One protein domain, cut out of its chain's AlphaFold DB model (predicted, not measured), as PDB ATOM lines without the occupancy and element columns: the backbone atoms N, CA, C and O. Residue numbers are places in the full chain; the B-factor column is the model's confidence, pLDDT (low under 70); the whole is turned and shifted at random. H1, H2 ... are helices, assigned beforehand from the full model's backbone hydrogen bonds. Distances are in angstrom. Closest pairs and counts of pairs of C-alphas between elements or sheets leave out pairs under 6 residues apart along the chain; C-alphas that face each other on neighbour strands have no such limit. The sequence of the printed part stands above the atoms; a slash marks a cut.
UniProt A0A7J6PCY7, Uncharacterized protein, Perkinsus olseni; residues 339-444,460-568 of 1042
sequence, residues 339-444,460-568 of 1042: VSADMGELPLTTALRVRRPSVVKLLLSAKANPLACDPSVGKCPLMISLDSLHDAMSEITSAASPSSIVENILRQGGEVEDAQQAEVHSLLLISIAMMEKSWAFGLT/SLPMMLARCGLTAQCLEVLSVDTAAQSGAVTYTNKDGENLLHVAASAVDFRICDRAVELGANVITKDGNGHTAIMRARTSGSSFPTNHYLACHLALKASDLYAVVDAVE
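AT A GLANCE: This is residues 339 to 444 and 460 to 568 of the 1042 residues of an uncharacterized protein of Perkinsus olseni (UniProt A0A7J6PCY7). A chain of helices wound in stacked turns, mostly side by side: long H5 packs with H3 near the hairpin of H1 and H2, which forms one end of the stack; short H6 leads on to the hairpin of H9 and H10, and H11, H12 and H13 form the other end. H4 meets H5 near the beginning of H5, at residues 421 to 425, and stands about perpendicular to it, while short H7 sits near the middle of the whole, near H4, H5, H6 and H10 but touching no helix, and H8, which follows it, touches no helix either. The printed part has 215 residues with thirteen named helices, H1 to H13 in chain order, and no named strand; the class is all helix. The whole is compact, with a radius of gyration of the C-alphas of 18.9 A and spans of 55 by 40 by 30 A.

IN THESE COORDINATES: H5, residues 419 to 444, is the longest at 37.5 A, from C-alpha 419 at (-56.699, 33.379, -23.536) to C-alpha 444 at (-20.123, 28.255, -17.063). Before it come H1, residues 347 to 353, H2, 357 to 365, H3, 381 to 396 and 23.1 A long, and H4, 402 to 411. After it come H6, 461 to 467, H7, 471 to 477, H8, 480 to 483, H9, 499 to 506, H10, 509 to 517, H11, 532 to 538, H12, 545 to 557 and 18.4 A long, and H13, 560 to 568, ending at C-alpha 568, (-27.147, 72.402, -12.108).

HOW THE PARTS SIT: H5 is the hub, touching four helices. It touches H3 at a shallow tilt of 27 degrees, opposite ways, the C-alphas of Leu 389 and Leu 427 being closest at 5.6 A. With residues 426 to 434 alone it touches H2, closest at Pro 357 and Ile 430, C-alphas 6.7 A apart. With residues 421 to 425 alone it touches H4, about perpendicular at 87 degrees, closest C-alphas Ile 409 and His 425, 6.6 A. With residues 438 to 442 alone it only just touches H6, with 3 pairs of C-alphas within 8 A, closest Trp 439 and Leu 461, 7.3 A. H6 touches H9, closest C-alphas Met 463 and Leu 499, 6.0 A. H9 touches H11, closest C-alphas His 501 and Ala 532, 4.4 A. Hairpins are H1 and H2, H9 and H10, H11 and H12, and H12 and H13. H7 touches no helix, and meets H8 only through their link. H5 and H13 are apart. Every O i to N i+4 pair is within hydrogen-bond range in the helices except H8, which is too short for one.

THE WHOLE: The C-alphas of Asp 342 and Leu 560 are the two farthest apart, 59.3 A. Residues 445 to 459 are cut out, and C-alphas 444 and 460 are 13.6 A apart across the cut. The links H2 to H3, H8 to H9 and H10 to H11 are long. The mean pLDDT of the printed part is 74.8; 87 residues are under 70, among them residues 424 to 444 and 460 to 488.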
ATOM      1  N   VAL A 339     -28.038  26.068 -37.651       82.94
ATOM      2  CA  VAL A 339     -28.742  27.007 -38.531       82.94
ATOM      3  C   VAL A 339     -29.271  26.369 -39.823       82.94
ATOM      4  O   VAL A 339     -28.639  25.499 -40.433       82.94
ATOM      5  N   SER A 340     -30.436  26.845 -40.259       78.69
ATOM      6  CA  SER A 340     -31.084  26.488 -41.520       78.69
ATOM      7  C   SER A 340     -30.235  26.914 -42.719       78.69
ATOM      8  O   SER A 340     -29.868  28.080 -42.845       78.69
ATOM      9  N   ALA A 341     -29.969  25.990 -43.644       68.06
ATOM     10  CA  ALA A 341     -29.168  26.268 -44.838       68.06
ATOM     11  C   ALA A 341     -29.842  27.245 -45.824       68.06
ATOM     12  O   ALA A 341     -29.145  27.892 -46.601       68.06
ATOM     13  N   ASP A 342     -31.175  27.354 -45.781       62.56
ATOM     14  CA  ASP A 342     -31.968  28.157 -46.722       62.56
ATOM     15  C   ASP A 342     -32.276  29.577 -46.200       62.56
ATOM     16  O   ASP A 342     -32.704  30.426 -46.977       62.56
ATOM     17  N   MET A 343     -32.120  29.822 -44.890       67.19
ATOM     18  CA  MET A 343     -32.539  31.072 -44.222       67.19
ATOM     19  C   MET A 343     -31.529  31.623 -43.200       67.19
ATOM     20  O   MET A 343     -31.667  32.764 -42.783       67.19
ATOM     21  N   GLY A 344     -30.557  30.830 -42.737       79.62
ATOM     22  CA  GLY A 344     -29.677  31.176 -41.609       79.62
ATOM     23  C   GLY A 344     -30.307  31.004 -40.217       79.62
ATOM     24  O   GLY A 344     -29.585  31.002 -39.231       79.62
ATOM     25  N   GLU A 345     -31.622  30.809 -40.133       85.81
ATOM     26  CA  GLU A 345     -32.396  30.754 -38.883       85.81
ATOM     27  C   GLU A 345     -32.038  29.566 -37.973       85.81
ATOM     28  O   GLU A 345     -31.859  28.437 -38.441       85.81
ATOM     29  N   LEU A 346     -32.018  29.792 -36.658       88.12
ATOM     30  CA  LEU A 346     -31.909  28.738 -35.644       88.12
ATOM     31  C   LEU A 346     -33.243  27.971 -35.471       88.12
ATOM     32  O   LEU A 346     -34.334  28.541 -35.613       88.12
ATOM     33  N   PRO A 347     -33.207  26.686 -35.062       87.31
ATOM     34  CA  PRO A 347     -34.419  25.955 -34.678       87.31
ATOM     35  C   PRO A 347     -35.168  26.622 -33.511       87.31
ATOM     36  O   PRO A 347     -36.400  26.651 -33.491       87.31
ATOM     37  N   LEU A 348     -34.429  27.198 -32.553       87.06
ATOM     38  CA  LEU A 348     -34.983  27.795 -31.335       87.06
ATOM     39  C   LEU A 348     -35.660  29.157 -31.585       87.06
ATOM     40  O   LEU A 348     -36.755  29.382 -31.072       87.06
ATOM     41  N   THR A 349     -35.082  30.031 -32.420       84.50
ATOM     42  CA  THR A 349     -35.737  31.285 -32.857       84.50
ATOM     43  C   THR A 349     -37.002  30.999 -33.663       84.50
ATOM     44  O   THR A 349     -38.026  31.654 -33.470       84.50
ATOM     45  N   THR A 350     -36.977  29.970 -34.512       86.19
ATOM     46  CA  THR A 350     -38.152  29.542 -35.279       86.19
ATOM     47  C   THR A 350     -39.272  29.028 -34.371       86.19
ATOM     48  O   THR A 350     -40.418  29.442 -34.536       86.19
ATOM     49  N   ALA A 351     -38.961  28.206 -33.364       85.12
ATOM     50  CA  ALA A 351     -39.951  27.722 -32.395       85.12
ATOM     51  C   ALA A 351     -40.595  28.851 -31.559       85.12
ATOM     52  O   ALA A 351     -41.782  28.770 -31.230       85.12
ATOM     53  N   LEU A 352     -39.834  29.911 -31.255       81.38
ATOM     54  CA  LEU A 352     -40.322  31.117 -30.572       81.38
ATOM     55  C   LEU A 352     -41.229  31.971 -31.457       81.38
ATOM     56  O   LEU A 352     -42.341  32.299 -31.058       81.38
ATOM     57  N   ARG A 353     -40.785  32.277 -32.680       80.44
ATOM     58  CA  ARG A 353     -41.528  33.074 -33.670       80.44
ATOM     59  C   ARG A 353     -42.874  32.448 -34.051       80.44
ATOM     60  O   ARG A 353     -43.829  33.168 -34.311       80.44
ATOM     61  N   VAL A 354     -42.968  31.115 -34.047       81.56
ATOM     62  CA  VAL A 354     -44.219  30.357 -34.279       81.56
ATOM     63  C   VAL A 354     -44.993  30.108 -32.960       81.56
ATOM     64  O   VAL A 354     -45.972  29.366 -32.938       81.56
ATOM     65  N   ARG A 355     -44.561  30.722 -31.845       79.69
ATOM     66  CA  ARG A 355     -45.170  30.680 -30.501       79.69
ATOM     67  C   ARG A 355     -45.512  29.257 -30.013       79.69
ATOM     68  O   ARG A 355     -46.594  29.004 -29.491       79.69
ATOM     69  N   ARG A 356     -44.594  28.284 -30.174       79.62
ATOM     70  CA  ARG A 356     -44.808  26.869 -29.776       79.62
ATOM     71  C   ARG A 356     -44.043  26.486 -28.488       79.62
ATOM     72  O   ARG A 356     -42.971  25.878 -28.588       79.62
ATOM     73  N   PRO A 357     -44.582  26.738 -27.272       73.75
ATOM     74  CA  PRO A 357     -43.890  26.479 -25.997       73.75
ATOM     75  C   PRO A 357     -43.369  25.044 -25.835       73.75
ATOM     76  O   PRO A 357     -42.269  24.846 -25.322       73.75
ATOM     77  N   SER A 358     -44.115  24.036 -26.293       79.06
ATOM     78  CA  SER A 358     -43.706  22.626 -26.199       79.06
ATOM     79  C   SER A 358     -42.457  22.312 -27.032       79.06
ATOM     80  O   SER A 358     -41.625  21.515 -26.604       79.06
ATOM     81  N   VAL A 359     -42.288  22.967 -28.187       80.12
ATOM     82  CA  VAL A 359     -41.106  22.805 -29.051       80.12
ATOM     83  C   VAL A 359     -39.913  23.558 -28.464       80.12
ATOM     84  O   VAL A 359     -38.815  23.011 -28.415       80.12
ATOM     85  N   VAL A 360     -40.130  24.762 -27.923       81.81
ATOM     86  CA  VAL A 360     -39.094  25.524 -27.201       81.81
ATOM     87  C   VAL A 360     -38.574  24.729 -25.994       81.81
ATOM     88  O   VAL A 360     -37.366  24.556 -25.849       81.81
ATOM     89  N   LYS A 361     -39.465  24.149 -25.175       78.56
ATOM     90  CA  LYS A 361     -39.085  23.265 -24.056       78.56
ATOM     91  C   LYS A 361     -38.331  22.014 -24.531       78.56
ATOM     92  O   LYS A 361     -37.339  21.647 -23.903       78.56
ATOM     93  N   LEU A 362     -38.742  21.391 -25.644       82.12
ATOM     94  CA  LEU A 362     -38.033  20.249 -26.235       82.12
ATOM     95  C   LEU A 362     -36.599  20.635 -26.649       82.12
ATOM     96  O   LEU A 362     -35.651  19.969 -26.236       82.12
ATOM     97  N   LEU A 363     -36.425  21.730 -27.392       83.25
ATOM     98  CA  LEU A 363     -35.119  22.204 -27.871       83.25
ATOM     99  C   LEU A 363     -34.186  22.621 -26.723       83.25
ATOM    100  O   LEU A 363     -33.021  22.225 -26.707       83.25
ATOM    101  N   LEU A 364     -34.697  23.326 -25.708       81.44
ATOM    102  CA  LEU A 364     -33.931  23.642 -24.494       81.44
ATOM    103  C   LEU A 364     -33.542  22.372 -23.713       81.44
ATOM    104  O   LEU A 364     -32.447  22.304 -23.154       81.44
ATOM    105  N   SER A 365     -34.386  21.330 -23.708       81.44
ATOM    106  CA  SER A 365     -34.036  20.024 -23.122       81.44
ATOM    107  C   SER A 365     -32.971  19.270 -23.935       81.44
ATOM    108  O   SER A 365     -32.139  18.569 -23.358       81.44
ATOM    109  N   ALA A 366     -32.927  19.493 -25.254       82.25
ATOM    110  CA  ALA A 366     -31.873  19.033 -26.162       82.25
ATOM    111  C   ALA A 366     -30.593  19.899 -26.110       82.25
ATOM    112  O   ALA A 366     -29.657  19.643 -26.863       82.25
ATOM    113  N   LYS A 367     -30.522  20.866 -25.179       84.62
ATOM    114  CA  LYS A 367     -29.411  21.808 -24.951       84.62
ATOM    115  C   LYS A 367     -29.185  22.861 -26.046       84.62
ATOM    116  O   LYS A 367     -28.069  23.359 -26.148       84.62
ATOM    117  N   ALA A 368     -30.217  23.234 -26.808       84.62
ATOM    118  CA  ALA A 368     -30.138  24.406 -27.683       84.62
ATOM    119  C   ALA A 368     -29.739  25.663 -26.883       84.62
ATOM    120  O   ALA A 368     -30.263  25.901 -25.789       84.62
ATOM    121  N   ASN A 369     -28.818  26.459 -27.418       78.75
ATOM    122  CA  ASN A 369     -28.242  27.632 -26.782       78.75
ATOM    123  C   ASN A 369     -29.173  28.859 -26.915       78.75
ATOM    124  O   ASN A 369     -29.297  29.426 -28.004       78.75
ATOM    125  N   PRO A 370     -29.789  29.351 -25.819       77.69
ATOM    126  CA  PRO A 370     -30.687  30.510 -25.860       77.69
ATOM    127  C   PRO A 370     -29.980  31.838 -26.197       77.69
ATOM    128  O   PRO A 370     -30.652  32.813 -26.538       77.69
ATOM    129  N   LEU A 371     -28.643  31.875 -26.116       75.44
ATOM    130  CA  LEU A 371     -27.800  33.039 -26.403       75.44
ATOM    131  C   LEU A 371     -27.116  32.983 -27.780       75.44
ATOM    132  O   LEU A 371     -26.453  33.948 -28.153       75.44
ATOM    133  N   ALA A 372     -27.271  31.902 -28.555       78.94
ATOM    134  CA  ALA A 372     -26.733  31.844 -29.914       78.94
ATOM    135  C   ALA A 372     -27.359  32.954 -30.774       78.94
ATOM    136  O   ALA A 372     -28.578  33.020 -30.907       78.94
ATOM    137  N   CYS A 373     -26.551  33.852 -31.339       76.69
ATOM    138  CA  CYS A 373     -27.068  34.907 -32.208       76.69
ATOM    139  C   CYS A 373     -27.574  34.297 -33.521       76.69
ATOM    140  O   CYS A 373     -26.831  33.566 -34.175       76.69
ATOM    141  N   ASP A 374     -28.818  34.589 -33.905       77.44
ATOM    142  CA  ASP A 374     -29.383  34.129 -35.169       77.44
ATOM    143  C   ASP A 374     -28.847  34.987 -36.333       77.44
ATOM    144  O   ASP A 374     -29.116  36.195 -36.357       77.44
ATOM    145  N   PRO A 375     -28.121  34.406 -37.310       73.44
ATOM    146  CA  PRO A 375     -27.564  35.144 -38.445       73.44
ATOM    147  C   PRO A 375     -28.587  35.914 -39.288       73.44
ATOM    148  O   PRO A 375     -28.205  36.860 -39.972       73.44
ATOM    149  N   SER A 376     -29.862  35.510 -39.272       76.38
ATOM    150  CA  SER A 376     -30.922  36.116 -40.088       76.38
ATOM    151  C   SER A 376     -31.608  37.311 -39.416       76.38
ATOM    152  O   SER A 376     -32.079  38.213 -40.105       76.38
ATOM    153  N   VAL A 377     -31.643  37.338 -38.076       76.56
ATOM    154  CA  VAL A 377     -32.326  38.380 -37.280       76.56
ATOM    155  C   VAL A 377     -31.332  39.321 -36.587       76.56
ATOM    156  O   VAL A 377     -31.695  40.427 -36.195       76.56
ATOM    157  N   GLY A 378     -30.079  38.894 -36.383       73.94
ATOM    158  CA  GLY A 378     -29.097  39.625 -35.571       73.94
ATOM    159  C   GLY A 378     -29.433  39.654 -34.071       73.94
ATOM    160  O   GLY A 378     -28.847  40.431 -33.318       73.94
ATOM    161  N   LYS A 379     -30.383  38.818 -33.634       76.12
ATOM    162  CA  LYS A 379     -30.855  38.668 -32.251       76.12
ATOM    163  C   LYS A 379     -30.691  37.215 -31.812       76.12
ATOM    164  O   LYS A 379     -30.852  36.303 -32.619       76.12
ATOM    165  N   CYS A 380     -30.398  36.974 -30.536       81.19
ATOM    166  CA  CYS A 380     -30.447  35.621 -29.978       81.19
ATOM    167  C   CYS A 380     -31.895  35.209 -29.627       81.19
ATOM    168  O   CYS A 380     -32.746  36.084 -29.431       81.19
ATOM    169  N   PRO A 381     -32.191  33.900 -29.501       80.06
ATOM    170  CA  PRO A 381     -33.489  33.397 -29.060       80.06
ATOM    171  C   PRO A 381     -34.063  34.102 -27.824       80.06
ATOM    172  O   PRO A 381     -35.241  34.447 -27.835       80.06
ATOM    173  N   LEU A 382     -33.256  34.374 -26.791       76.12
ATOM    174  CA  LEU A 382     -33.734  35.088 -25.599       76.12
ATOM    175  C   LEU A 382     -34.256  36.499 -25.924       76.12
ATOM    176  O   LEU A 382     -35.300  36.891 -25.415       76.12
ATOM    177  N   MET A 383     -33.577  37.255 -26.792       67.31
ATOM    178  CA  MET A 383     -34.055  38.585 -27.195       67.31
ATOM    179  C   MET A 383     -35.399  38.490 -27.920       67.31
ATOM    180  O   MET A 383     -36.308  39.242 -27.597       67.31
ATOM    181  N   ILE A 384     -35.565  37.513 -28.818       76.81
ATOM    182  CA  ILE A 384     -36.821  37.317 -29.561       76.81
ATOM    183  C   ILE A 384     -37.974  36.900 -28.629       76.81
ATOM    184  O   ILE A 384     -39.117  37.301 -28.860       76.81
ATOM    185  N   SER A 385     -37.711  36.132 -27.559       77.81
ATOM    186  CA  SER A 385     -38.748  35.802 -26.568       77.81
ATOM    187  C   SER A 385     -39.144  37.016 -25.719       77.81
ATOM    188  O   SER A 385     -40.328  37.191 -25.442       77.81
ATOM    189  N   LEU A 386     -38.178  37.867 -25.353       71.12
ATOM    190  CA  LEU A 386     -38.409  39.100 -24.597       71.12
ATOM    191  C   LEU A 386     -39.118  40.178 -25.433       71.12
ATOM    192  O   LEU A 386     -40.058  40.784 -24.927       71.12
ATOM    193  N   ASP A 387     -38.746  40.357 -26.707       71.50
ATOM    194  CA  ASP A 387     -39.477  41.201 -27.668       71.50
ATOM    195  C   ASP A 387     -40.949  40.741 -27.752       71.50
ATOM    196  O   ASP A 387     -41.873  41.516 -27.522       71.50
ATOM    197  N   SER A 388     -41.169  39.439 -27.987       75.44
ATOM    198  CA  SER A 388     -42.516  38.858 -28.124       75.44
ATOM    199  C   SER A 388     -43.362  38.995 -26.852       75.44
ATOM    200  O   SER A 388     -44.578  39.156 -26.935       75.44
ATOM    201  N   LEU A 389     -42.733  38.916 -25.674       70.69
ATOM    202  CA  LEU A 389     -43.384  39.134 -24.382       70.69
ATOM    203  C   LEU A 389     -43.724  40.616 -24.165       70.69
ATOM    204  O   LEU A 389     -44.810  40.918 -23.677       70.69
ATOM    205  N   HIS A 390     -42.828  41.534 -24.537       65.50
ATOM    206  CA  HIS A 390     -43.075  42.973 -24.465       65.50
ATOM    207  C   HIS A 390     -44.258  43.384 -25.353       65.50
ATOM    208  O   HIS A 390     -45.143  44.106 -24.891       65.50
ATOM    209  N   ASP A 391     -44.313  42.888 -26.590       69.56
ATOM    210  CA  ASP A 391     -45.415  43.160 -27.518       69.56
ATOM    211  C   ASP A 391     -46.750  42.624 -26.970       69.56
ATOM    212  O   ASP A 391     -47.726  43.370 -26.886       69.56
ATOM    213  N   ALA A 392     -46.777  41.372 -26.495       67.44
ATOM    214  CA  ALA A 392     -47.979  40.762 -25.921       67.44
ATOM    215  C   ALA A 392     -48.454  41.458 -24.627       67.44
ATOM    216  O   ALA A 392     -49.654  41.624 -24.419       67.44
ATOM    217  N   MET A 393     -47.540  41.915 -23.759       61.31
ATOM    218  CA  MET A 393     -47.922  42.741 -22.606       61.31
ATOM    219  C   MET A 393     -48.461  44.106 -23.045       61.31
ATOM    220  O   MET A 393     -49.476  44.553 -22.513       61.31
ATOM    221  N   SER A 394     -47.820  44.750 -24.025       65.00
ATOM    222  CA  SER A 394     -48.245  46.054 -24.551       65.00
ATOM    223  C   SER A 394     -49.689  46.002 -25.059       65.00
ATOM    224  O   SER A 394     -50.481  46.885 -24.733       65.00
ATOM    225  N   GLU A 395     -50.052  44.928 -25.767       68.50
ATOM    226  CA  GLU A 395     -51.393  44.692 -26.313       68.50
ATOM    227  C   GLU A 395     -52.486  44.558 -25.228       68.50
ATOM    228  O   GLU A 395     -53.583  45.084 -25.405       68.50
ATOM    229  N   ILE A 396     -52.184  43.955 -24.067       61.84
ATOM    230  CA  ILE A 396     -53.132  43.851 -22.932       61.84
ATOM    231  C   ILE A 396     -53.232  45.167 -22.131       61.84
ATOM    232  O   ILE A 396     -54.270  45.474 -21.541       61.84
ATOM    233  N   THR A 397     -52.169  45.977 -22.078       53.19
ATOM    234  CA  THR A 397     -52.053  47.114 -21.132       53.19
ATOM    235  C   THR A 397     -52.911  48.353 -21.433       53.19
ATOM    236  O   THR A 397     -52.718  49.405 -20.823       53.19
ATOM    237  N   SER A 398     -53.933  48.252 -22.287       52.41
ATOM    238  CA  SER A 398     -54.858  49.358 -22.581       52.41
ATOM    239  C   SER A 398     -55.724  49.809 -21.390       52.41
ATOM    240  O   SER A 398     -56.377  50.848 -21.483       52.41
ATOM    241  N   ALA A 399     -55.768  49.044 -20.289       46.59
ATOM    242  CA  ALA A 399     -56.598  49.339 -19.110       46.59
ATOM    243  C   ALA A 399     -55.924  49.120 -17.734       46.59
ATOM    244  O   ALA A 399     -56.512  49.479 -16.713       46.59
ATOM    245  N   ALA A 400     -54.717  48.547 -17.669       51.91
ATOM    246  CA  ALA A 400     -54.018  48.233 -16.415       51.91
ATOM    247  C   ALA A 400     -52.492  48.306 -16.588       51.91
ATOM    248  O   ALA A 400     -51.988  48.215 -17.706       51.91
ATOM    249  N   SER A 401     -51.742  48.457 -15.489       51.41
ATOM    250  CA  SER A 401     -50.276  48.477 -15.570       51.41
ATOM    251  C   SER A 401     -49.715  47.066 -15.817       51.41
ATOM    252  O   SER A 401     -50.278  46.093 -15.303       51.41
ATOM    253  N   PRO A 402     -48.583  46.923 -16.540       49.41
ATOM    254  CA  PRO A 402     -47.971  45.615 -16.784       49.41
ATOM    255  C   PRO A 402     -47.712  44.843 -15.483       49.41
ATOM    256  O   PRO A 402     -47.948  43.640 -15.405       49.41
ATOM    257  N   SER A 403     -47.293  45.553 -14.430       47.16
ATOM    258  CA  SER A 403     -46.976  44.961 -13.129       47.16
ATOM    259  C   SER A 403     -48.169  44.264 -12.473       47.16
ATOM    260  O   SER A 403     -47.987  43.166 -11.961       47.16
ATOM    261  N   SER A 404     -49.384  44.833 -12.505       54.59
ATOM    262  CA  SER A 404     -50.537  44.172 -11.866       54.59
ATOM    263  C   SER A 404     -51.043  42.970 -12.664       54.59
ATOM    264  O   SER A 404     -51.593  42.042 -12.078       54.59
ATOM    265  N   ILE A 405     -50.836  42.955 -13.985       57.84
ATOM    266  CA  ILE A 405     -51.145  41.799 -14.841       57.84
ATOM    267  C   ILE A 405     -50.182  40.647 -14.514       57.84
ATOM    268  O   ILE A 405     -50.628  39.542 -14.213       57.84
ATOM    269  N   VAL A 406     -48.871  40.916 -14.480       54.94
ATOM    270  CA  VAL A 406     -47.848  39.910 -14.142       54.94
ATOM    271  C   VAL A 406     -47.993  39.412 -12.695       54.94
ATOM    272  O   VAL A 406     -47.938  38.206 -12.463       54.94
ATOM    273  N   GLU A 407     -48.243  40.296 -11.721       54.97
ATOM    274  CA  GLU A 407     -48.436  39.907 -10.314       54.97
ATOM    275  C   GLU A 407     -49.700  39.045 -10.117       54.97
ATOM    276  O   GLU A 407     -49.670  38.083  -9.345       54.97
ATOM    277  N   ASN A 408     -50.790  39.324 -10.844       58.66
ATOM    278  CA  ASN A 408     -51.994  38.485 -10.827       58.66
ATOM    279  C   ASN A 408     -51.747  37.111 -11.465       58.66
ATOM    280  O   ASN A 408     -52.069  36.099 -10.845       58.66
ATOM    281  N   ILE A 409     -51.125  37.064 -12.649       59.09
ATOM    282  CA  ILE A 409     -50.789  35.812 -13.350       59.09
ATOM    283  C   ILE A 409     -49.897  34.917 -12.474       59.09
ATOM    284  O   ILE A 409     -50.157  33.720 -12.349       59.09
ATOM    285  N   LEU A 410     -48.889  35.489 -11.806       56.06
ATOM    286  CA  LEU A 410     -48.012  34.747 -10.893       56.06
ATOM    287  C   LEU A 410     -48.723  34.310  -9.598       56.06
ATOM    288  O   LEU A 410     -48.397  33.252  -9.061       56.06
ATOM    289  N   ARG A 411     -49.715  35.068  -9.100       57.72
ATOM    290  CA  ARG A 411     -50.544  34.662  -7.944       57.72
ATOM    291  C   ARG A 411     -51.564  33.569  -8.262       57.72
ATOM    292  O   ARG A 411     -51.870  32.779  -7.374       57.72
ATOM    293  N   GLN A 412     -52.106  33.526  -9.479       55.06
ATOM    294  CA  GLN A 412     -53.201  32.617  -9.856       55.06
ATOM    295  C   GLN A 412     -52.753  31.175 -10.160       55.06
ATOM    296  O   GLN A 412     -53.585  30.314 -10.431       55.06
ATOM    297  N   GLY A 413     -51.453  30.869 -10.080       51.69
ATOM    298  CA  GLY A 413     -50.960  29.488  -9.969       51.69
ATOM    299  C   GLY A 413     -51.168  28.584 -11.193       51.69
ATOM    300  O   GLY A 413     -50.878  27.392 -11.113       51.69
ATOM    301  N   GLY A 414     -51.629  29.132 -12.322       55.28
ATOM    302  CA  GLY A 414     -51.818  28.420 -13.589       55.28
ATOM    303  C   GLY A 414     -53.268  28.288 -14.066       55.28
ATOM    304  O   GLY A 414     -53.464  27.943 -15.229       55.28
ATOM    305  N   GLU A 415     -54.266  28.608 -13.238       51.59
ATOM    306  CA  GLU A 415     -55.674  28.668 -13.661       51.59
ATOM    307  C   GLU A 415     -56.000  30.070 -14.202       51.59
ATOM    308  O   GLU A 415     -56.467  30.952 -13.487       51.59
ATOM    309  N   VAL A 416     -55.692  30.277 -15.486       56.34
ATOM    310  CA  VAL A 416     -55.917  31.535 -16.213       56.34
ATOM    311  C   VAL A 416     -56.984  31.297 -17.285       56.34
ATOM    312  O   VAL A 416     -56.703  30.672 -18.306       56.34
ATOM    313  N   GLU A 417     -58.212  31.767 -17.048       55.81
ATOM    314  CA  GLU A 417     -59.354  31.557 -17.964       55.81
ATOM    315  C   GLU A 417     -59.306  32.441 -19.227       55.81
ATOM    316  O   GLU A 417     -59.897  32.098 -20.250       55.81
ATOM    317  N   ASP A 418     -58.601  33.574 -19.174       70.62
ATOM    318  CA  ASP A 418     -58.439  34.497 -20.301       70.62
ATOM    319  C   ASP A 418     -57.304  34.041 -21.233       70.62
ATOM    320  O   ASP A 418     -56.140  33.947 -20.835       70.62
ATOM    321  N   ALA A 419     -57.636  33.810 -22.505       66.06
ATOM    322  CA  ALA A 419     -56.699  33.379 -23.536       66.06
ATOM    323  C   ALA A 419     -55.525  34.356 -23.759       66.06
ATOM    324  O   ALA A 419     -54.412  33.901 -24.030       66.06
ATOM    325  N   GLN A 420     -55.730  35.672 -23.612       66.12
ATOM    326  CA  GLN A 420     -54.656  36.663 -23.771       66.12
ATOM    327  C   GLN A 420     -53.674  36.595 -22.594       66.12
ATOM    328  O   GLN A 420     -52.455  36.553 -22.777       66.12
ATOM    329  N   GLN A 421     -54.199  36.487 -21.370       63.16
ATOM    330  CA  GLN A 421     -53.382  36.300 -20.169       63.16
ATOM    331  C   GLN A 421     -52.670  34.937 -20.170       63.16
ATOM    332  O   GLN A 421     -51.525  34.848 -19.728       63.16
ATOM    333  N   ALA A 422     -53.286  33.885 -20.721       66.56
ATOM    334  CA  ALA A 422     -52.663  32.571 -20.886       66.56
ATOM    335  C   ALA A 422     -51.508  32.581 -21.911       66.56
ATOM    336  O   ALA A 422     -50.510  31.872 -21.724       66.56
ATOM    337  N   GLU A 423     -51.589  33.406 -22.962       70.38
ATOM    338  CA  GLU A 423     -50.474  33.633 -23.890       70.38
ATOM    339  C   GLU A 423     -49.323  34.397 -23.215       70.38
ATOM    340  O   GLU A 423     -48.180  33.933 -23.265       70.38
ATOM    341  N   VAL A 424     -49.606  35.495 -22.501       68.12
ATOM    342  CA  VAL A 424     -48.581  36.232 -21.734       68.12
ATOM    343  C   VAL A 424     -47.948  35.352 -20.652       68.12
ATOM    344  O   VAL A 424     -46.724  35.327 -20.537       68.12
ATOM    345  N   HIS A 425     -48.728  34.549 -19.923       68.94
ATOM    346  CA  HIS A 425     -48.213  33.559 -18.971       68.94
ATOM    347  C   HIS A 425     -47.289  32.533 -19.651       68.94
ATOM    348  O   HIS A 425     -46.225  32.200 -19.126       68.94
ATOM    349  N   SER A 426     -47.642  32.073 -20.855       67.44
ATOM    350  CA  SER A 426     -46.819  31.140 -21.630       67.44
ATOM    351  C   SER A 426     -45.501  31.770 -22.093       67.44
ATOM    352  O   SER A 426     -44.448  31.146 -21.950       67.44
ATOM    353  N   LEU A 427     -45.535  33.004 -22.608       67.69
ATOM    354  CA  LEU A 427     -44.350  33.760 -23.037       67.69
ATOM    355  C   LEU A 427     -43.451  34.158 -21.854       67.69
ATOM    356  O   LEU A 427     -42.223  34.128 -21.980       67.69
ATOM    357  N   LEU A 428     -44.043  34.450 -20.694       68.81
ATOM    358  CA  LEU A 428     -43.346  34.705 -19.435       68.81
ATOM    359  C   LEU A 428     -42.622  33.441 -18.948       68.81
ATOM    360  O   LEU A 428     -41.417  33.487 -18.714       68.81
ATOM    361  N   LEU A 429     -43.305  32.292 -18.883       67.12
ATOM    362  CA  LEU A 429     -42.689  31.012 -18.505       67.12
ATOM    363  C   LEU A 429     -41.607  30.548 -19.493       67.12
ATOM    364  O   LEU A 429     -40.605  29.971 -19.068       67.12
ATOM    365  N   ILE A 430     -41.778  30.796 -20.799       68.25
ATOM    366  CA  ILE A 430     -40.715  30.589 -21.794       68.25
ATOM    367  C   ILE A 430     -39.512  31.479 -21.459       68.25
ATOM    368  O   ILE A 430     -38.397  30.974 -21.338       68.25
ATOM    369  N   SER A 431     -39.731  32.784 -21.290       66.94
ATOM    370  CA  SER A 431     -38.650  33.753 -21.093       66.94
ATOM    371  C   SER A 431     -37.910  33.529 -19.773       66.94
ATOM    372  O   SER A 431     -36.687  33.601 -19.761       66.94
ATOM    373  N   ILE A 432     -38.601  33.150 -18.692       64.44
ATOM    374  CA  ILE A 432     -37.980  32.737 -17.420       64.44
ATOM    375  C   ILE A 432     -37.099  31.501 -17.628       64.44
ATOM    376  O   ILE A 432     -35.908  31.546 -17.318       64.44
ATOM    377  N   ALA A 433     -37.626  30.429 -18.232       65.75
ATOM    378  CA  ALA A 433     -36.845  29.219 -18.497       65.75
ATOM    379  C   ALA A 433     -35.637  29.486 -19.419       65.75
ATOM    380  O   ALA A 433     -34.595  28.842 -19.291       65.75
ATOM    381  N   MET A 434     -35.742  30.449 -20.337       67.81
ATOM    382  CA  MET A 434     -34.628  30.876 -21.181       67.81
ATOM    383  C   MET A 434     -33.626  31.768 -20.442       67.81
ATOM    384  O   MET A 434     -32.426  31.607 -20.666       67.81
ATOM    385  N   MET A 435     -34.066  32.642 -19.532       63.59
ATOM    386  CA  MET A 435     -33.186  33.432 -18.663       63.59
ATOM    387  C   MET A 435     -32.387  32.535 -17.713       63.59
ATOM    388  O   MET A 435     -31.167  32.662 -17.669       63.59
ATOM    389  N   GLU A 436     -33.019  31.563 -17.044       64.19
ATOM    390  CA  GLU A 436     -32.331  30.577 -16.190       64.19
ATOM    391  C   GLU A 436     -31.223  29.827 -16.949       64.19
ATOM    392  O   GLU A 436     -30.089  29.709 -16.475       64.19
ATOM    393  N   LYS A 437     -31.533  29.327 -18.155       66.00
ATOM    394  CA  LYS A 437     -30.563  28.601 -18.989       66.00
ATOM    395  C   LYS A 437     -29.462  29.514 -19.523       66.00
ATOM    396  O   LYS A 437     -28.308  29.095 -19.542       66.00
ATOM    397  N   SER A 438     -29.789  30.752 -19.891       62.91
ATOM    398  CA  SER A 438     -28.814  31.761 -20.329       62.91
ATOM    399  C   SER A 438     -27.855  32.152 -19.205       62.91
ATOM    400  O   SER A 438     -26.649  32.228 -19.426       62.91
ATOM    401  N   TRP A 439     -28.372  32.337 -17.987       61.44
ATOM    402  CA  TRP A 439     -27.587  32.672 -16.797       61.44
ATOM    403  C   TRP A 439     -26.625  31.537 -16.425       61.44
ATOM    404  O   TRP A 439     -25.430  31.768 -16.232       61.44
ATOM    405  N   ALA A 440     -27.112  30.290 -16.418       58.41
ATOM    406  CA  ALA A 440     -26.279  29.111 -16.195       58.41
ATOM    407  C   ALA A 440     -25.195  28.939 -17.279       58.41
ATOM    408  O   ALA A 440     -24.048  28.634 -16.952       58.41
ATOM    409  N   PHE A 441     -25.529  29.175 -18.554       60.16
ATOM    410  CA  PHE A 441     -24.578  29.093 -19.666       60.16
ATOM    411  C   PHE A 441     -23.487  30.172 -19.559       60.16
ATOM    412  O   PHE A 441     -22.298  29.852 -19.629       60.16
ATOM    413  N   GLY A 442     -23.879  31.424 -19.287       54.38
ATOM    414  CA  GLY A 442     -22.966  32.548 -19.072       54.38
ATOM    415  C   GLY A 442     -21.991  32.307 -17.917       54.38
ATOM    416  O   GLY A 442     -20.783  32.434 -18.107       54.38
ATOM    417  N   LEU A 443     -22.482  31.861 -16.754       49.75
ATOM    418  CA  LEU A 443     -21.634  31.493 -15.611       49.75
ATOM    419  C   LEU A 443     -20.623  30.390 -15.956       49.75
ATOM    420  O   LEU A 443     -19.457  30.486 -15.574       49.75
ATOM    421  N   THR A 444     -21.035  29.356 -16.701       52.62
ATOM    422  CA  THR A 444     -20.123  28.255 -17.063       52.62
ATOM    423  C   THR A 444     -19.048  28.635 -18.081       52.62
ATOM    424  O   THR A 444     -17.981  28.026 -18.057       52.62
ATOM    425  N   SER A 460     -23.335  41.951 -21.388       62.81
ATOM    426  CA  SER A 460     -23.638  40.952 -20.355       62.81
ATOM    427  C   SER A 460     -25.147  40.858 -20.101       62.81
ATOM    428  O   SER A 460     -25.883  41.833 -20.261       62.81
ATOM    429  N   LEU A 461     -25.626  39.684 -19.676       59.94
ATOM    430  CA  LEU A 461     -27.057  39.408 -19.498       59.94
ATOM    431  C   LEU A 461     -27.803  40.455 -18.625       59.94
ATOM    432  O   LEU A 461     -28.879  40.881 -19.046       59.94
ATOM    433  N   PRO A 462     -27.255  40.972 -17.500       57.44
ATOM    434  CA  PRO A 462     -27.875  42.084 -16.765       57.44
ATOM    435  C   PRO A 462     -28.033  43.369 -17.593       57.44
ATOM    436  O   PRO A 462     -29.045  44.057 -17.477       57.44
ATOM    437  N   MET A 463     -27.057  43.693 -18.447       59.62
ATOM    438  CA  MET A 463     -27.080  44.890 -19.295       59.62
ATOM    439  C   MET A 463     -28.026  44.742 -20.489       59.62
ATOM    440  O   MET A 463     -28.726  45.696 -20.824       59.62
ATOM    441  N   MET A 464     -28.093  43.548 -21.093       60.12
ATOM    442  CA  MET A 464     -29.081  43.230 -22.129       60.12
ATOM    443  C   MET A 464     -30.503  43.405 -21.594       60.12
ATOM    444  O   MET A 464     -31.302  44.114 -22.202       60.12
ATOM    445  N   LEU A 465     -30.798  42.824 -20.426       58.91
ATOM    446  CA  LEU A 465     -32.103  42.961 -19.779       58.91
ATOM    447  C   LEU A 465     -32.418  44.436 -19.470       58.91
ATOM    448  O   LEU A 465     -33.525  44.890 -19.758       58.91
ATOM    449  N   ALA A 466     -31.450  45.200 -18.948       57.56
ATOM    450  CA  ALA A 466     -31.642  46.615 -18.616       57.56
ATOM    451  C   ALA A 466     -31.896  47.498 -19.855       57.56
ATOM    452  O   ALA A 466     -32.724  48.407 -19.797       57.56
ATOM    453  N   ARG A 467     -31.263  47.199 -21.002       58.59
ATOM    454  CA  ARG A 467     -31.561  47.855 -22.291       58.59
ATOM    455  C   ARG A 467     -32.970  47.530 -22.825       58.59
ATOM    456  O   ARG A 467     -33.470  48.288 -23.651       58.59
ATOM    457  N   CYS A 468     -33.626  46.467 -22.347       55.28
ATOM    458  CA  CYS A 468     -34.978  46.066 -22.768       55.28
ATOM    459  C   CYS A 468     -36.116  46.626 -21.890       55.28
ATOM    460  O   CYS A 468     -37.273  46.305 -22.137       55.28
ATOM    461  N   GLY A 469     -35.826  47.384 -20.823       51.47
ATOM    462  CA  GLY A 469     -36.841  47.950 -19.911       51.47
ATOM    463  C   GLY A 469     -37.579  46.943 -19.007       51.47
ATOM    464  O   GLY A 469     -38.185  47.336 -18.014       51.47
ATOM    465  N   LEU A 470     -37.481  45.641 -19.283       52.59
ATOM    466  CA  LEU A 470     -38.148  44.548 -18.557       52.59
ATOM    467  C   LEU A 470     -37.530  44.241 -17.171       52.59
ATOM    468  O   LEU A 470     -37.989  43.343 -16.459       52.59
ATOM    469  N   THR A 471     -36.471  44.949 -16.768       55.53
ATOM    470  CA  THR A 471     -35.618  44.559 -15.635       55.53
ATOM    471  C   THR A 471     -36.260  44.617 -14.262       55.53
ATOM    472  O   THR A 471     -35.971  43.723 -13.478       55.53
ATOM    473  N   ALA A 472     -37.099  45.603 -13.932       50.06
ATOM    474  CA  ALA A 472     -37.640  45.714 -12.569       50.06
ATOM    475  C   ALA A 472     -38.393  44.440 -12.142       50.06
ATOM    476  O   ALA A 472     -38.222  43.953 -11.030       50.06
ATOM    477  N   GLN A 473     -39.163  43.866 -13.070       51.62
ATOM    478  CA  GLN A 473     -39.926  42.632 -12.875       51.62
ATOM    479  C   GLN A 473     -39.028  41.391 -13.028       51.62
ATOM    480  O   GLN A 473     -39.094  40.469 -12.217       51.62
ATOM    481  N   CYS A 474     -38.125  41.371 -14.017       50.06
ATOM    482  CA  CYS A 474     -37.211  40.239 -14.210       50.06
ATOM    483  C   CYS A 474     -36.189  40.083 -13.068       50.06
ATOM    484  O   CYS A 474     -35.766  38.963 -12.808       50.06
ATOM    485  N   LEU A 475     -35.810  41.161 -12.371       49.59
ATOM    486  CA  LEU A 475     -34.902  41.150 -11.212       49.59
ATOM    487  C   LEU A 475     -35.612  40.859  -9.878       49.59
ATOM    488  O   LEU A 475     -34.946  40.500  -8.912       49.59
ATOM    489  N   GLU A 476     -36.942  40.963  -9.808       49.91
ATOM    490  CA  GLU A 476     -37.713  40.393  -8.690       49.91
ATOM    491  C   GLU A 476     -37.825  38.859  -8.821       49.91
ATOM    492  O   GLU A 476     -37.817  38.156  -7.813       49.91
ATOM    493  N   VAL A 477     -37.848  38.326 -10.054       46.38
ATOM    494  CA  VAL A 477     -37.861  36.874 -10.335       46.38
ATOM    495  C   VAL A 477     -36.454  36.255 -10.294       46.38
ATOM    496  O   VAL A 477     -36.255  35.202  -9.688       46.38
ATOM    497  N   LEU A 478     -35.458  36.899 -10.911       47.59
ATOM    498  CA  LEU A 478     -34.042  36.540 -10.787       47.59
ATOM    499  C   LEU A 478     -33.528  37.023  -9.427       47.59
ATOM    500  O   LEU A 478     -32.973  38.118  -9.337       47.59
ATOM    501  N   SER A 479     -33.717  36.211  -8.381       46.53
ATOM    502  CA  SER A 479     -33.351  36.556  -7.001       46.53
ATOM    503  C   SER A 479     -31.966  37.208  -6.929       46.53
ATOM    504  O   SER A 479     -30.943  36.596  -7.257       46.53
ATOM    505  N   VAL A 480     -31.942  38.485  -6.527       45.25
ATOM    506  CA  VAL A 480     -30.774  39.371  -6.694       45.25
ATOM    507  C   VAL A 480     -29.542  38.869  -5.932       45.25
ATOM    508  O   VAL A 480     -28.418  39.165  -6.326       45.25
ATOM    509  N   ASP A 481     -29.725  38.026  -4.917       45.84
ATOM    510  CA  ASP A 481     -28.647  37.323  -4.207       45.84
ATOM    511  C   ASP A 481     -27.797  36.430  -5.139       45.84
ATOM    512  O   ASP A 481     -26.610  36.219  -4.897       45.84
ATOM    513  N   THR A 482     -28.365  35.969  -6.259       50.94
ATOM    514  CA  THR A 482     -27.653  35.232  -7.319       50.94
ATOM    515  C   THR A 482     -26.811  36.159  -8.206       50.94
ATOM    516  O   THR A 482     -25.776  35.749  -8.730       50.94
ATOM    517  N   ALA A 483     -27.221  37.424  -8.353       47.91
ATOM    518  CA  ALA A 483     -26.459  38.481  -9.025       47.91
ATOM    519  C   ALA A 483     -25.460  39.190  -8.086       47.91
ATOM    520  O   ALA A 483     -24.537  39.850  -8.558       47.91
ATOM    521  N   ALA A 484     -25.592  39.011  -6.766       45.91
ATOM    522  CA  ALA A 484     -24.724  39.590  -5.739       45.91
ATOM    523  C   ALA A 484     -23.316  38.956  -5.663       45.91
ATOM    524  O   ALA A 484     -22.516  39.318  -4.798       45.91
ATOM    525  N   GLN A 485     -22.967  38.046  -6.581       54.41
ATOM    526  CA  GLN A 485     -21.572  37.667  -6.812       54.41
ATOM    527  C   GLN A 485     -20.843  38.853  -7.472       54.41
ATOM    528  O   GLN A 485     -21.034  39.158  -8.648       54.41
ATOM    529  N   SER A 486     -20.024  39.530  -6.666       52.41
ATOM    530  CA  SER A 486     -19.559  40.929  -6.761       52.41
ATOM    531  C   SER A 486     -18.934  41.451  -8.071       52.41
ATOM    532  O   SER A 486     -18.634  42.640  -8.153       52.41
ATOM    533  N   GLY A 487     -18.747  40.627  -9.105       60.31
ATOM    534  CA  GLY A 487     -18.242  41.065 -10.414       60.31
ATOM    535  C   GLY A 487     -19.296  41.706 -11.330       60.31
ATOM    536  O   GLY A 487     -18.955  42.527 -12.177       60.31
ATOM    537  N   ALA A 488     -20.582  41.373 -11.170       63.66
ATOM    538  CA  ALA A 488     -21.625  41.789 -12.122       63.66
ATOM    539  C   ALA A 488     -21.916  43.304 -12.124       63.66
ATOM    540  O   ALA A 488     -22.361  43.850 -13.132       63.66
ATOM    541  N   VAL A 489     -21.668  43.986 -11.004       71.56
ATOM    542  CA  VAL A 489     -22.010  45.408 -10.795       71.56
ATOM    543  C   VAL A 489     -20.897  46.350 -11.273       71.56
ATOM    544  O   VAL A 489     -21.162  47.490 -11.658       71.56
ATOM    545  N   THR A 490     -19.654  45.865 -11.291       77.25
ATOM    546  CA  THR A 490     -18.471  46.587 -11.786       77.25
ATOM    547  C   THR A 490     -18.164  46.310 -13.260       77.25
ATOM    548  O   THR A 490     -17.367  47.038 -13.848       77.25
ATOM    549  N   TYR A 491     -18.811  45.309 -13.870       80.75
ATOM    550  CA  TYR A 491     -18.728  45.029 -15.304       80.75
ATOM    551  C   TYR A 491     -19.161  46.236 -16.151       80.75
ATOM    552  O   TYR A 491     -20.191  46.858 -15.881       80.75
ATOM    553  N   THR A 492     -18.405  46.512 -17.214       84.62
ATOM    554  CA  THR A 492     -18.706  47.523 -18.233       84.62
ATOM    555  C   THR A 492     -18.874  46.886 -19.612       84.62
ATOM    556  O   THR A 492     -18.174  45.932 -19.952       84.62
ATOM    557  N   ASN A 493     -19.775  47.420 -20.440       82.81
ATOM    558  CA  ASN A 493     -19.826  47.054 -21.858       82.81
ATOM    559  C   ASN A 493     -18.688  47.714 -22.663       82.81
ATOM    560  O   ASN A 493     -17.886  48.497 -22.149       82.81
ATOM    561  N   LYS A 494     -18.662  47.426 -23.969       84.12
ATOM    562  CA  LYS A 494     -17.766  48.039 -24.968       84.12
ATOM    563  C   LYS A 494     -17.776  49.582 -24.969       84.12
ATOM    564  O   LYS A 494     -16.787  50.188 -25.365       84.12
ATOM    565  N   ASP A 495     -18.883  50.195 -24.542       84.75
ATOM    566  CA  ASP A 495     -19.109  51.644 -24.509       84.75
ATOM    567  C   ASP A 495     -18.661  52.245 -23.148       84.75
ATOM    568  O   ASP A 495     -18.815  53.440 -22.891       84.75
ATOM    569  N   GLY A 496     -18.108  51.412 -22.252       90.62
ATOM    570  CA  GLY A 496     -17.698  51.743 -20.885       90.62
ATOM    571  C   GLY A 496     -18.855  51.881 -19.888       90.62
ATOM    572  O   GLY A 496     -18.619  52.149 -18.713       90.62
ATOM    573  N   GLU A 497     -20.100  51.693 -20.322       91.06
ATOM    574  CA  GLU A 497     -21.284  51.783 -19.468       91.06
ATOM    575  C   GLU A 497     -21.294  50.591 -18.499       91.06
ATOM    576  O   GLU A 497     -21.180  49.450 -18.940       91.06
ATOM    577  N   ASN A 498     -21.454  50.819 -17.192       89.50
ATOM    578  CA  ASN A 498     -21.767  49.742 -16.238       89.50
ATOM    579  C   ASN A 498     -23.287  49.622 -16.014       89.50
ATOM    580  O   ASN A 498     -24.065  50.431 -16.527       89.50
ATOM    581  N   LEU A 499     -23.718  48.642 -15.210       86.94
ATOM    582  CA  LEU A 499     -25.135  48.428 -14.870       86.94
ATOM    583  C   LEU A 499     -25.848  49.718 -14.411       86.94
ATOM    584  O   LEU A 499     -26.980  49.976 -14.820       86.94
ATOM    585  N   LEU A 500     -25.172  50.551 -13.613       91.88
ATOM    586  CA  LEU A 500     -25.724  51.804 -13.096       91.88
ATOM    587  C   LEU A 500     -25.902  52.869 -14.192       91.88
ATOM    588  O   LEU A 500     -26.865  53.625 -14.136       91.88
ATOM    589  N   HIS A 501     -25.039  52.914 -15.216       93.00
ATOM    590  CA  HIS A 501     -25.213  53.827 -16.358       93.00
ATOM    591  C   HIS A 501     -26.449  53.462 -17.190       93.00
ATOM    592  O   HIS A 501     -27.205  54.349 -17.589       93.00
ATOM    593  N   VAL A 502     -26.680  52.163 -17.423       88.50
ATOM    594  CA  VAL A 502     -27.848  51.685 -18.181       88.50
ATOM    595  C   VAL A 502     -29.136  51.913 -17.384       88.50
ATOM    596  O   VAL A 502     -30.081  52.493 -17.916       88.50
ATOM    597  N   ALA A 503     -29.153  51.558 -16.094       88.75
ATOM    598  CA  ALA A 503     -30.290  51.807 -15.201       88.75
ATOM    599  C   ALA A 503     -30.626  53.306 -15.078       88.75
ATOM    600  O   ALA A 503     -31.794  53.693 -15.158       88.75
ATOM    601  N   ALA A 504     -29.606  54.163 -14.970       91.94
ATOM    602  CA  ALA A 504     -29.770  55.613 -14.951       91.94
ATOM    603  C   ALA A 504     -30.341  56.157 -16.269       91.94
ATOM    604  O   ALA A 504     -31.208  57.028 -16.241       91.94
ATOM    605  N   SER A 505     -29.914  55.620 -17.418       90.81
ATOM    606  CA  SER A 505     -30.458  55.997 -18.731       90.81
ATOM    607  C   SER A 505     -31.895  55.501 -18.965       90.81
ATOM    608  O   SER A 505     -32.608  56.100 -19.771       90.81
ATOM    609  N   ALA A 506     -32.319  54.434 -18.282       86.62
ATOM    610  CA  ALA A 506     -33.702  53.943 -18.261       86.62
ATOM    611  C   ALA A 506     -34.590  54.664 -17.222       86.62
ATOM    612  O   ALA A 506     -35.811  54.553 -17.269       86.62
ATOM    613  N   VAL A 507     -33.979  55.437 -16.317       87.94
ATOM    614  CA  VAL A 507     -34.613  56.165 -15.203       87.94
ATOM    615  C   VAL A 507     -35.267  55.250 -14.146       87.94
ATOM    616  O   VAL A 507     -36.237  55.618 -13.482       87.94
ATOM    617  N   ASP A 508     -34.707  54.056 -13.932       86.12
ATOM    618  CA  ASP A 508     -35.199  53.119 -12.916       86.12
ATOM    619  C   ASP A 508     -34.558  53.377 -11.539       86.12
ATOM    620  O   ASP A 508     -33.406  53.022 -11.279       86.12
ATOM    621  N   PHE A 509     -35.333  53.975 -10.628       88.88
ATOM    622  CA  PHE A 509     -34.919  54.218  -9.242       88.88
ATOM    623  C   PHE A 509     -34.583  52.934  -8.474       88.88
ATOM    624  O   PHE A 509     -33.607  52.934  -7.727       88.88
ATOM    625  N   ARG A 510     -35.350  51.846  -8.645       86.56
ATOM    626  CA  ARG A 510     -35.160  50.604  -7.875       86.56
ATOM    627  C   ARG A 510     -33.844  49.934  -8.250       86.56
ATOM    628  O   ARG A 510     -33.095  49.515  -7.370       86.56
ATOM    629  N   ILE A 511     -33.550  49.860  -9.548       84.31
ATOM    630  CA  ILE A 511     -32.300  49.269 -10.043       84.31
ATOM    631  C   ILE A 511     -31.114  50.168  -9.686       84.31
ATOM    632  O   ILE A 511     -30.082  49.655  -9.261       84.31
ATOM    633  N   CYS A 512     -31.256  51.492  -9.790       90.50
ATOM    634  CA  CYS A 512     -30.221  52.432  -9.363       90.50
ATOM    635  C   CYS A 512     -29.895  52.318  -7.867       90.50
ATOM    636  O   CYS A 512     -28.721  52.208  -7.516       90.50
ATOM    637  N   ASP A 513     -30.906  52.283  -6.993       90.38
ATOM    638  CA  ASP A 513     -30.704  52.060  -5.559       90.38
ATOM    639  C   ASP A 513     -30.018  50.718  -5.295       90.38
ATOM    640  O   ASP A 513     -28.987  50.678  -4.621       90.38
ATOM    641  N   ARG A 514     -30.529  49.626  -5.880       83.31
ATOM    642  CA  ARG A 514     -29.984  48.285  -5.639       83.31
ATOM    643  C   ARG A 514     -28.571  48.106  -6.197       83.31
ATOM    644  O   ARG A 514     -27.757  47.429  -5.579       83.31
ATOM    645  N   ALA A 515     -28.243  48.730  -7.326       85.38
ATOM    646  CA  ALA A 515     -26.886  48.733  -7.859       85.38
ATOM    647  C   ALA A 515     -25.919  49.468  -6.913       85.38
ATOM    648  O   ALA A 515     -24.833  48.956  -6.647       85.38
ATOM    649  N   VAL A 516     -26.314  50.620  -6.352       91.12
ATOM    650  CA  VAL A 516     -25.493  51.359  -5.375       91.12
ATOM    651  C   VAL A 516     -25.349  50.590  -4.053       91.12
ATOM    652  O   VAL A 516     -24.246  50.528  -3.517       91.12
ATOM    653  N   GLU A 517     -26.404  49.929  -3.563       86.88
ATOM    654  CA  GLU A 517     -26.326  49.012  -2.407       86.88
ATOM    655  C   GLU A 517     -25.331  47.863  -2.622       86.88
ATOM    656  O   GLU A 517     -24.626  47.470  -1.694       86.88
ATOM    657  N   LEU A 518     -25.247  47.340  -3.849       84.31
ATOM    658  CA  LEU A 518     -24.288  46.308  -4.251       84.31
ATOM    659  C   LEU A 518     -22.894  46.873  -4.608       84.31
ATOM    660  O   LEU A 518     -22.050  46.147  -5.133       84.31
ATOM    661  N   GLY A 519     -22.629  48.153  -4.319       88.19
ATOM    662  CA  GLY A 519     -21.315  48.782  -4.467       88.19
ATOM    663  C   GLY A 519     -21.045  49.460  -5.814       88.19
ATOM    664  O   GLY A 519     -19.885  49.749  -6.118       88.19
ATOM    665  N   ALA A 520     -22.066  49.742  -6.634       89.69
ATOM    666  CA  ALA A 520     -21.882  50.528  -7.855       89.69
ATOM    667  C   ALA A 520     -21.400  51.949  -7.530       89.69
ATOM    668  O   ALA A 520     -22.122  52.754  -6.941       89.69
ATOM    669  N   ASN A 521     -20.187  52.283  -7.969       91.50
ATOM    670  CA  ASN A 521     -19.661  53.633  -7.829       91.50
ATOM    671  C   ASN A 521     -20.370  54.597  -8.803       91.50
ATOM    672  O   ASN A 521     -20.217  54.497 -10.022       91.50
ATOM    673  N   VAL A 522     -21.120  55.549  -8.241       94.19
ATOM    674  CA  VAL A 522     -21.918  56.554  -8.963       94.19
ATOM    675  C   VAL A 522     -21.061  57.507  -9.806       94.19
ATOM    676  O   VAL A 522     -21.512  57.956 -10.860       94.19
ATOM    677  N   ILE A 523     -19.826  57.795  -9.372       94.06
ATOM    678  CA  ILE A 523     -18.896  58.696 -10.078       94.06
ATOM    679  C   ILE A 523     -17.979  57.975 -11.079       94.06
ATOM    680  O   ILE A 523     -17.136  58.620 -11.705       94.06
ATOM    681  N   THR A 524     -18.137  56.659 -11.270       93.31
ATOM    682  CA  THR A 524     -17.526  55.965 -12.415       93.31
ATOM    683  C   THR A 524     -18.003  56.617 -13.708       93.31
ATOM    684  O   THR A 524     -19.181  56.951 -13.829       93.31
ATOM    685  N   LYS A 525     -17.088  56.780 -14.667       95.12
ATOM    686  CA  LYS A 525     -17.372  57.313 -16.000       95.12
ATOM    687  C   LYS A 525     -17.367  56.207 -17.046       95.12
ATOM    688  O   LYS A 525     -16.536  55.302 -16.969       95.12
ATOM    689  N   ASP A 526     -18.253  56.323 -18.024       94.19
ATOM    690  CA  ASP A 526     -18.251  55.506 -19.234       94.19
ATOM    691  C   ASP A 526     -17.162  55.930 -20.241       94.19
ATOM    692  O   ASP A 526     -16.392  56.867 -20.008       94.19
ATOM    693  N   GLY A 527     -17.097  55.249 -21.393       92.56
ATOM    694  CA  GLY A 527     -16.127  55.529 -22.456       92.56
ATOM    695  C   GLY A 527     -16.322  56.882 -23.154       92.56
ATOM    696  O   GLY A 527     -15.415  57.345 -23.839       92.56
ATOM    697  N   ASN A 528     -17.466  57.541 -22.944       92.81
ATOM    698  CA  ASN A 528     -17.737  58.909 -23.388       92.81
ATOM    699  C   ASN A 528     -17.416  59.951 -22.294       92.81
ATOM    700  O   ASN A 528     -17.579  61.149 -22.518       92.81
ATOM    701  N   GLY A 529     -16.966  59.519 -21.109       94.56
ATOM    702  CA  GLY A 529     -16.645  60.380 -19.973       94.56
ATOM    703  C   GLY A 529     -17.849  60.799 -19.117       94.56
ATOM    704  O   GLY A 529     -17.670  61.607 -18.198       94.56
ATOM    705  N   HIS A 530     -19.047  60.266 -19.382       94.31
ATOM    706  CA  HIS A 530     -20.256  60.564 -18.612       94.31
ATOM    707  C   HIS A 530     -20.348  59.676 -17.373       94.31
ATOM    708  O   HIS A 530     -20.061  58.489 -17.453       94.31
ATOM    709  N   THR A 531     -20.802  60.227 -16.246       95.44
ATOM    710  CA  THR A 531     -21.203  59.433 -15.070       95.44
ATOM    711  C   THR A 531     -22.644  58.934 -15.199       95.44
ATOM    712  O   THR A 531     -23.415  59.423 -16.032       95.44
ATOM    713  N   ALA A 532     -23.069  58.032 -14.309       94.81
ATOM    714  CA  ALA A 532     -24.474  57.629 -14.210       94.81
ATOM    715  C   ALA A 532     -25.422  58.827 -13.972       94.81
ATOM    716  O   ALA A 532     -26.508  58.878 -14.546       94.81
ATOM    717  N   ILE A 533     -24.995  59.837 -13.204       95.62
ATOM    718  CA  ILE A 533     -25.753  61.084 -12.976       95.62
ATOM    719  C   ILE A 533     -25.924  61.871 -14.283       95.62
ATOM    720  O   ILE A 533     -27.022  62.342 -14.585       95.62
ATOM    721  N   MET A 534     -24.864  61.974 -15.092       94.75
ATOM    722  CA  MET A 534     -24.938  62.614 -16.407       94.75
ATOM    723  C   MET A 534     -25.864  61.837 -17.350       94.75
ATOM    724  O   MET A 534     -26.707  62.459 -17.993       94.75
ATOM    725  N   ARG A 535     -25.780  60.497 -17.378       93.44
ATOM    726  CA  ARG A 535     -26.669  59.646 -18.189       93.44
ATOM    727  C   ARG A 535     -28.138  59.768 -17.782       93.44
ATOM    728  O   ARG A 535     -28.976  59.913 -18.671       93.44
ATOM    729  N   ALA A 536     -28.440  59.812 -16.479       93.69
ATOM    730  CA  ALA A 536     -29.775  60.147 -15.984       93.69
ATOM    731  C   ALA A 536     -30.224  61.511 -16.529       93.69
ATOM    732  O   ALA A 536     -31.235  61.580 -17.225       93.69
ATOM    733  N   ARG A 537     -29.436  62.576 -16.321       92.00
ATOM    734  CA  ARG A 537     -29.751  63.942 -16.787       92.00
ATOM    735  C   ARG A 537     -30.016  64.028 -18.298       92.00
ATOM    736  O   ARG A 537     -30.903  64.767 -18.713       92.00
ATOM    737  N   THR A 538     -29.273  63.281 -19.118       89.62
ATOM    738  CA  THR A 538     -29.420  63.273 -20.588       89.62
ATOM    739  C   THR A 538     -30.513  62.341 -21.120       89.62
ATOM    740  O   THR A 538     -30.806  62.387 -22.313       89.62
ATOM    741  N   SER A 539     -31.112  61.485 -20.287       86.56
ATOM    742  CA  SER A 539     -32.168  60.569 -20.735       86.56
ATOM    743  C   SER A 539     -33.419  61.343 -21.180       86.56
ATOM    744  O   SER A 539     -34.009  62.111 -20.418       86.56
ATOM    745  N   GLY A 540     -33.833  61.159 -22.436       74.88
ATOM    746  CA  GLY A 540     -35.015  61.824 -23.004       74.88
ATOM    747  C   GLY A 540     -36.353  61.160 -22.650       74.88
ATOM    748  O   GLY A 540     -37.401  61.668 -23.032       74.88
ATOM    749  N   SER A 541     -36.322  60.023 -21.950       65.75
ATOM    750  CA  SER A 541     -37.460  59.122 -21.725       65.75
ATOM    751  C   SER A 541     -38.499  59.643 -20.731       65.75
ATOM    752  O   SER A 541     -39.685  59.369 -20.899       65.75
ATOM    753  N   SER A 542     -38.093  60.390 -19.699       77.62
ATOM    754  CA  SER A 542     -39.019  60.858 -18.657       77.62
ATOM    755  C   SER A 542     -38.561  62.157 -17.986       77.62
ATOM    756  O   SER A 542     -38.044  62.152 -16.867       77.62
ATOM    757  N   PHE A 543     -38.770  63.297 -18.642       85.00
ATOM    758  CA  PHE A 543     -38.688  64.603 -17.979       85.00
ATOM    759  C   PHE A 543     -39.944  64.840 -17.114       85.00
ATOM    760  O   PHE A 543     -41.043  64.578 -17.604       85.00
ATOM    761  N   PRO A 544     -39.850  65.350 -15.866       90.31
ATOM    762  CA  PRO A 544     -38.651  65.758 -15.117       90.31
ATOM    763  C   PRO A 544     -38.026  64.649 -14.243       90.31
ATOM    764  O   PRO A 544     -37.025  64.885 -13.569       90.31
ATOM    765  N   THR A 545     -38.612  63.450 -14.224       90.56
ATOM    766  CA  THR A 545     -38.201  62.292 -13.406       90.56
ATOM    767  C   THR A 545     -36.711  61.946 -13.540       90.56
ATOM    768  O   THR A 545     -36.064  61.587 -12.557       90.56
ATOM    769  N   ASN A 546     -36.148  62.138 -14.732       92.12
ATOM    770  CA  ASN A 546     -34.731  61.981 -15.046       92.12
ATOM    771  C   ASN A 546     -33.797  62.855 -14.180       92.12
ATOM    772  O   ASN A 546     -32.754  62.392 -13.720       92.12
ATOM    773  N   HIS A 547     -34.203  64.088 -13.873       93.44
ATOM    774  CA  HIS A 547     -33.473  64.988 -12.978       93.44
ATOM    775  C   HIS A 547     -33.659  64.612 -11.505       93.44
ATOM    776  O   HIS A 547     -32.725  64.738 -10.716       93.44
ATOM    777  N   TYR A 548     -34.832  64.092 -11.125       94.75
ATOM    778  CA  TYR A 548     -35.051  63.588  -9.766       94.75
ATOM    779  C   TYR A 548     -34.151  62.380  -9.466       94.75
ATOM    780  O   TYR A 548     -33.586  62.307  -8.376       94.75
ATOM    781  N   LEU A 549     -33.947  61.482 -10.438       94.38
ATOM    782  CA  LEU A 549     -33.004  60.368 -10.299       94.38
ATOM    783  C   LEU A 549     -31.548  60.848 -10.238       94.38
ATOM    784  O   LEU A 549     -30.782  60.346  -9.419       94.38
ATOM    785  N   ALA A 550     -31.171  61.846 -11.044       95.19
ATOM    786  CA  ALA A 550     -29.841  62.456 -10.975       95.19
ATOM    787  C   ALA A 550     -29.546  63.024  -9.568       95.19
ATOM    788  O   ALA A 550     -28.493  62.737  -9.001       95.19
ATOM    789  N   CYS A 551     -30.495  63.749  -8.960       95.62
ATOM    790  CA  CYS A 551     -30.373  64.236  -7.581       95.62
ATOM    791  C   CYS A 551     -30.340  63.101  -6.541       95.62
ATOM    792  O   CYS A 551     -29.566  63.176  -5.588       95.62
ATOM    793  N   HIS A 552     -31.130  62.037  -6.724       95.38
ATOM    794  CA  HIS A 552     -31.142  60.865  -5.836       95.38
ATOM    795  C   HIS A 552     -29.798  60.121  -5.834       95.38
ATOM    796  O   HIS A 552     -29.229  59.850  -4.776       95.38
ATOM    797  N   LEU A 553     -29.239  59.873  -7.023       95.12
ATOM    798  CA  LEU A 553     -27.909  59.284  -7.197       95.12
ATOM    799  C   LEU A 553     -26.807  60.166  -6.592       95.12
ATOM    800  O   LEU A 553     -25.899  59.651  -5.943       95.12
ATOM    801  N   ALA A 554     -26.898  61.489  -6.747       95.31
ATOM    802  CA  ALA A 554     -25.937  62.419  -6.165       95.31
ATOM    803  C   ALA A 554     -25.969  62.440  -4.625       95.31
ATOM    804  O   ALA A 554     -24.916  62.421  -3.988       95.31
ATOM    805  N   LEU A 555     -27.162  62.402  -4.015       95.50
ATOM    806  CA  LEU A 555     -27.323  62.258  -2.562       95.50
ATOM    807  C   LEU A 555     -26.667  60.965  -2.050       95.50
ATOM    808  O   LEU A 555     -25.914  60.997  -1.076       95.50
ATOM    809  N   LYS A 556     -26.900  59.844  -2.746       93.88
ATOM    810  CA  LYS A 556     -26.287  58.540  -2.443       93.88
ATOM    811  C   LYS A 556     -24.761  58.558  -2.594       93.88
ATOM    812  O   LYS A 556     -24.075  57.949  -1.782       93.88
ATOM    813  N   ALA A 557     -24.232  59.275  -3.588       92.44
ATOM    814  CA  ALA A 557     -22.792  59.440  -3.789       92.44
ATOM    815  C   ALA A 557     -22.130  60.301  -2.698       92.44
ATOM    816  O   ALA A 557     -20.997  60.031  -2.309       92.44
ATOM    817  N   SER A 558     -22.816  61.350  -2.222       91.19
ATOM    818  CA  SER A 558     -22.311  62.329  -1.238       91.19
ATOM    819  C   SER A 558     -20.999  63.053  -1.618       91.19
ATOM    820  O   SER A 558     -20.415  63.768  -0.789       91.19
ATOM    821  N   ASP A 559     -20.569  62.917  -2.873       93.06
ATOM    822  CA  ASP A 559     -19.500  63.683  -3.515       93.06
ATOM    823  C   ASP A 559     -19.987  65.085  -3.927       93.06
ATOM    824  O   ASP A 559     -21.147  65.278  -4.288       93.06
ATOM    825  N   LEU A 560     -19.091  66.073  -3.882       91.81
ATOM    826  CA  LEU A 560     -19.424  67.462  -4.191       91.81
ATOM    827  C   LEU A 560     -19.715  67.668  -5.687       91.81
ATOM    828  O   LEU A 560     -20.701  68.322  -6.019       91.81
ATOM    829  N   TYR A 561     -18.910  67.099  -6.587       90.75
ATOM    830  CA  TYR A 561     -19.075  67.300  -8.032       90.75
ATOM    831  C   TYR A 561     -20.323  66.582  -8.554       90.75
ATOM    832  O   TYR A 561     -21.104  67.172  -9.297       90.75
ATOM    833  N   ALA A 562     -20.576  65.362  -8.072       92.75
ATOM    834  CA  ALA A 562     -21.813  64.620  -8.304       92.75
ATOM    835  C   ALA A 562     -23.072  65.440  -7.957       92.75
ATOM    836  O   ALA A 562     -24.050  65.442  -8.709       92.75
ATOM    837  N   VAL A 563     -23.047  66.156  -6.827       94.12
ATOM    838  CA  VAL A 563     -24.154  67.014  -6.386       94.12
ATOM    839  C   VAL A 563     -24.236  68.309  -7.202       94.12
ATOM    840  O   VAL A 563     -25.348  68.702  -7.558       94.12
ATOM    841  N   VAL A 564     -23.111  68.931  -7.581       93.56
ATOM    842  CA  VAL A 564     -23.097  70.078  -8.515       93.56
ATOM    843  C   VAL A 564     -23.741  69.703  -9.856       93.56
ATOM    844  O   VAL A 564     -24.676  70.382 -10.277       93.56
ATOM    845  N   ASP A 565     -23.317  68.608 -10.498       90.81
ATOM    846  CA  ASP A 565     -23.825  68.174 -11.813       90.81
ATOM    847  C   ASP A 565     -25.344  67.926 -11.815       90.81
ATOM    848  O   ASP A 565     -26.054  68.274 -12.773       90.81
ATOM    849  N   ALA A 566     -25.850  67.317 -10.738       94.44
ATOM    850  CA  ALA A 566     -27.266  67.020 -10.565       94.44
ATOM    851  C   ALA A 566     -28.096  68.283 -10.283       94.44
ATOM    852  O   ALA A 566     -29.149  68.477 -10.897       94.44
ATOM    853  N   VAL A 567     -27.623  69.157  -9.386       93.69
ATOM    854  CA  VAL A 567     -28.323  70.399  -9.028       93.69
ATOM    855  C   VAL A 567     -28.282  71.415 -10.169       93.69
ATOM    856  O   VAL A 567     -29.309  72.037 -10.431       93.69
ATOM    857  N   GLU A 568     -27.178  71.546 -10.914       91.94
ATOM    858  CA  GLU A 568     -27.147  72.402 -12.108       91.94
ATOM    859  C   GLU A 568     -28.135  71.893 -13.167       91.94
ATOM    860  O   GLU A 568     -28.873  72.681 -13.760       91.94
TER     861      GLU A 568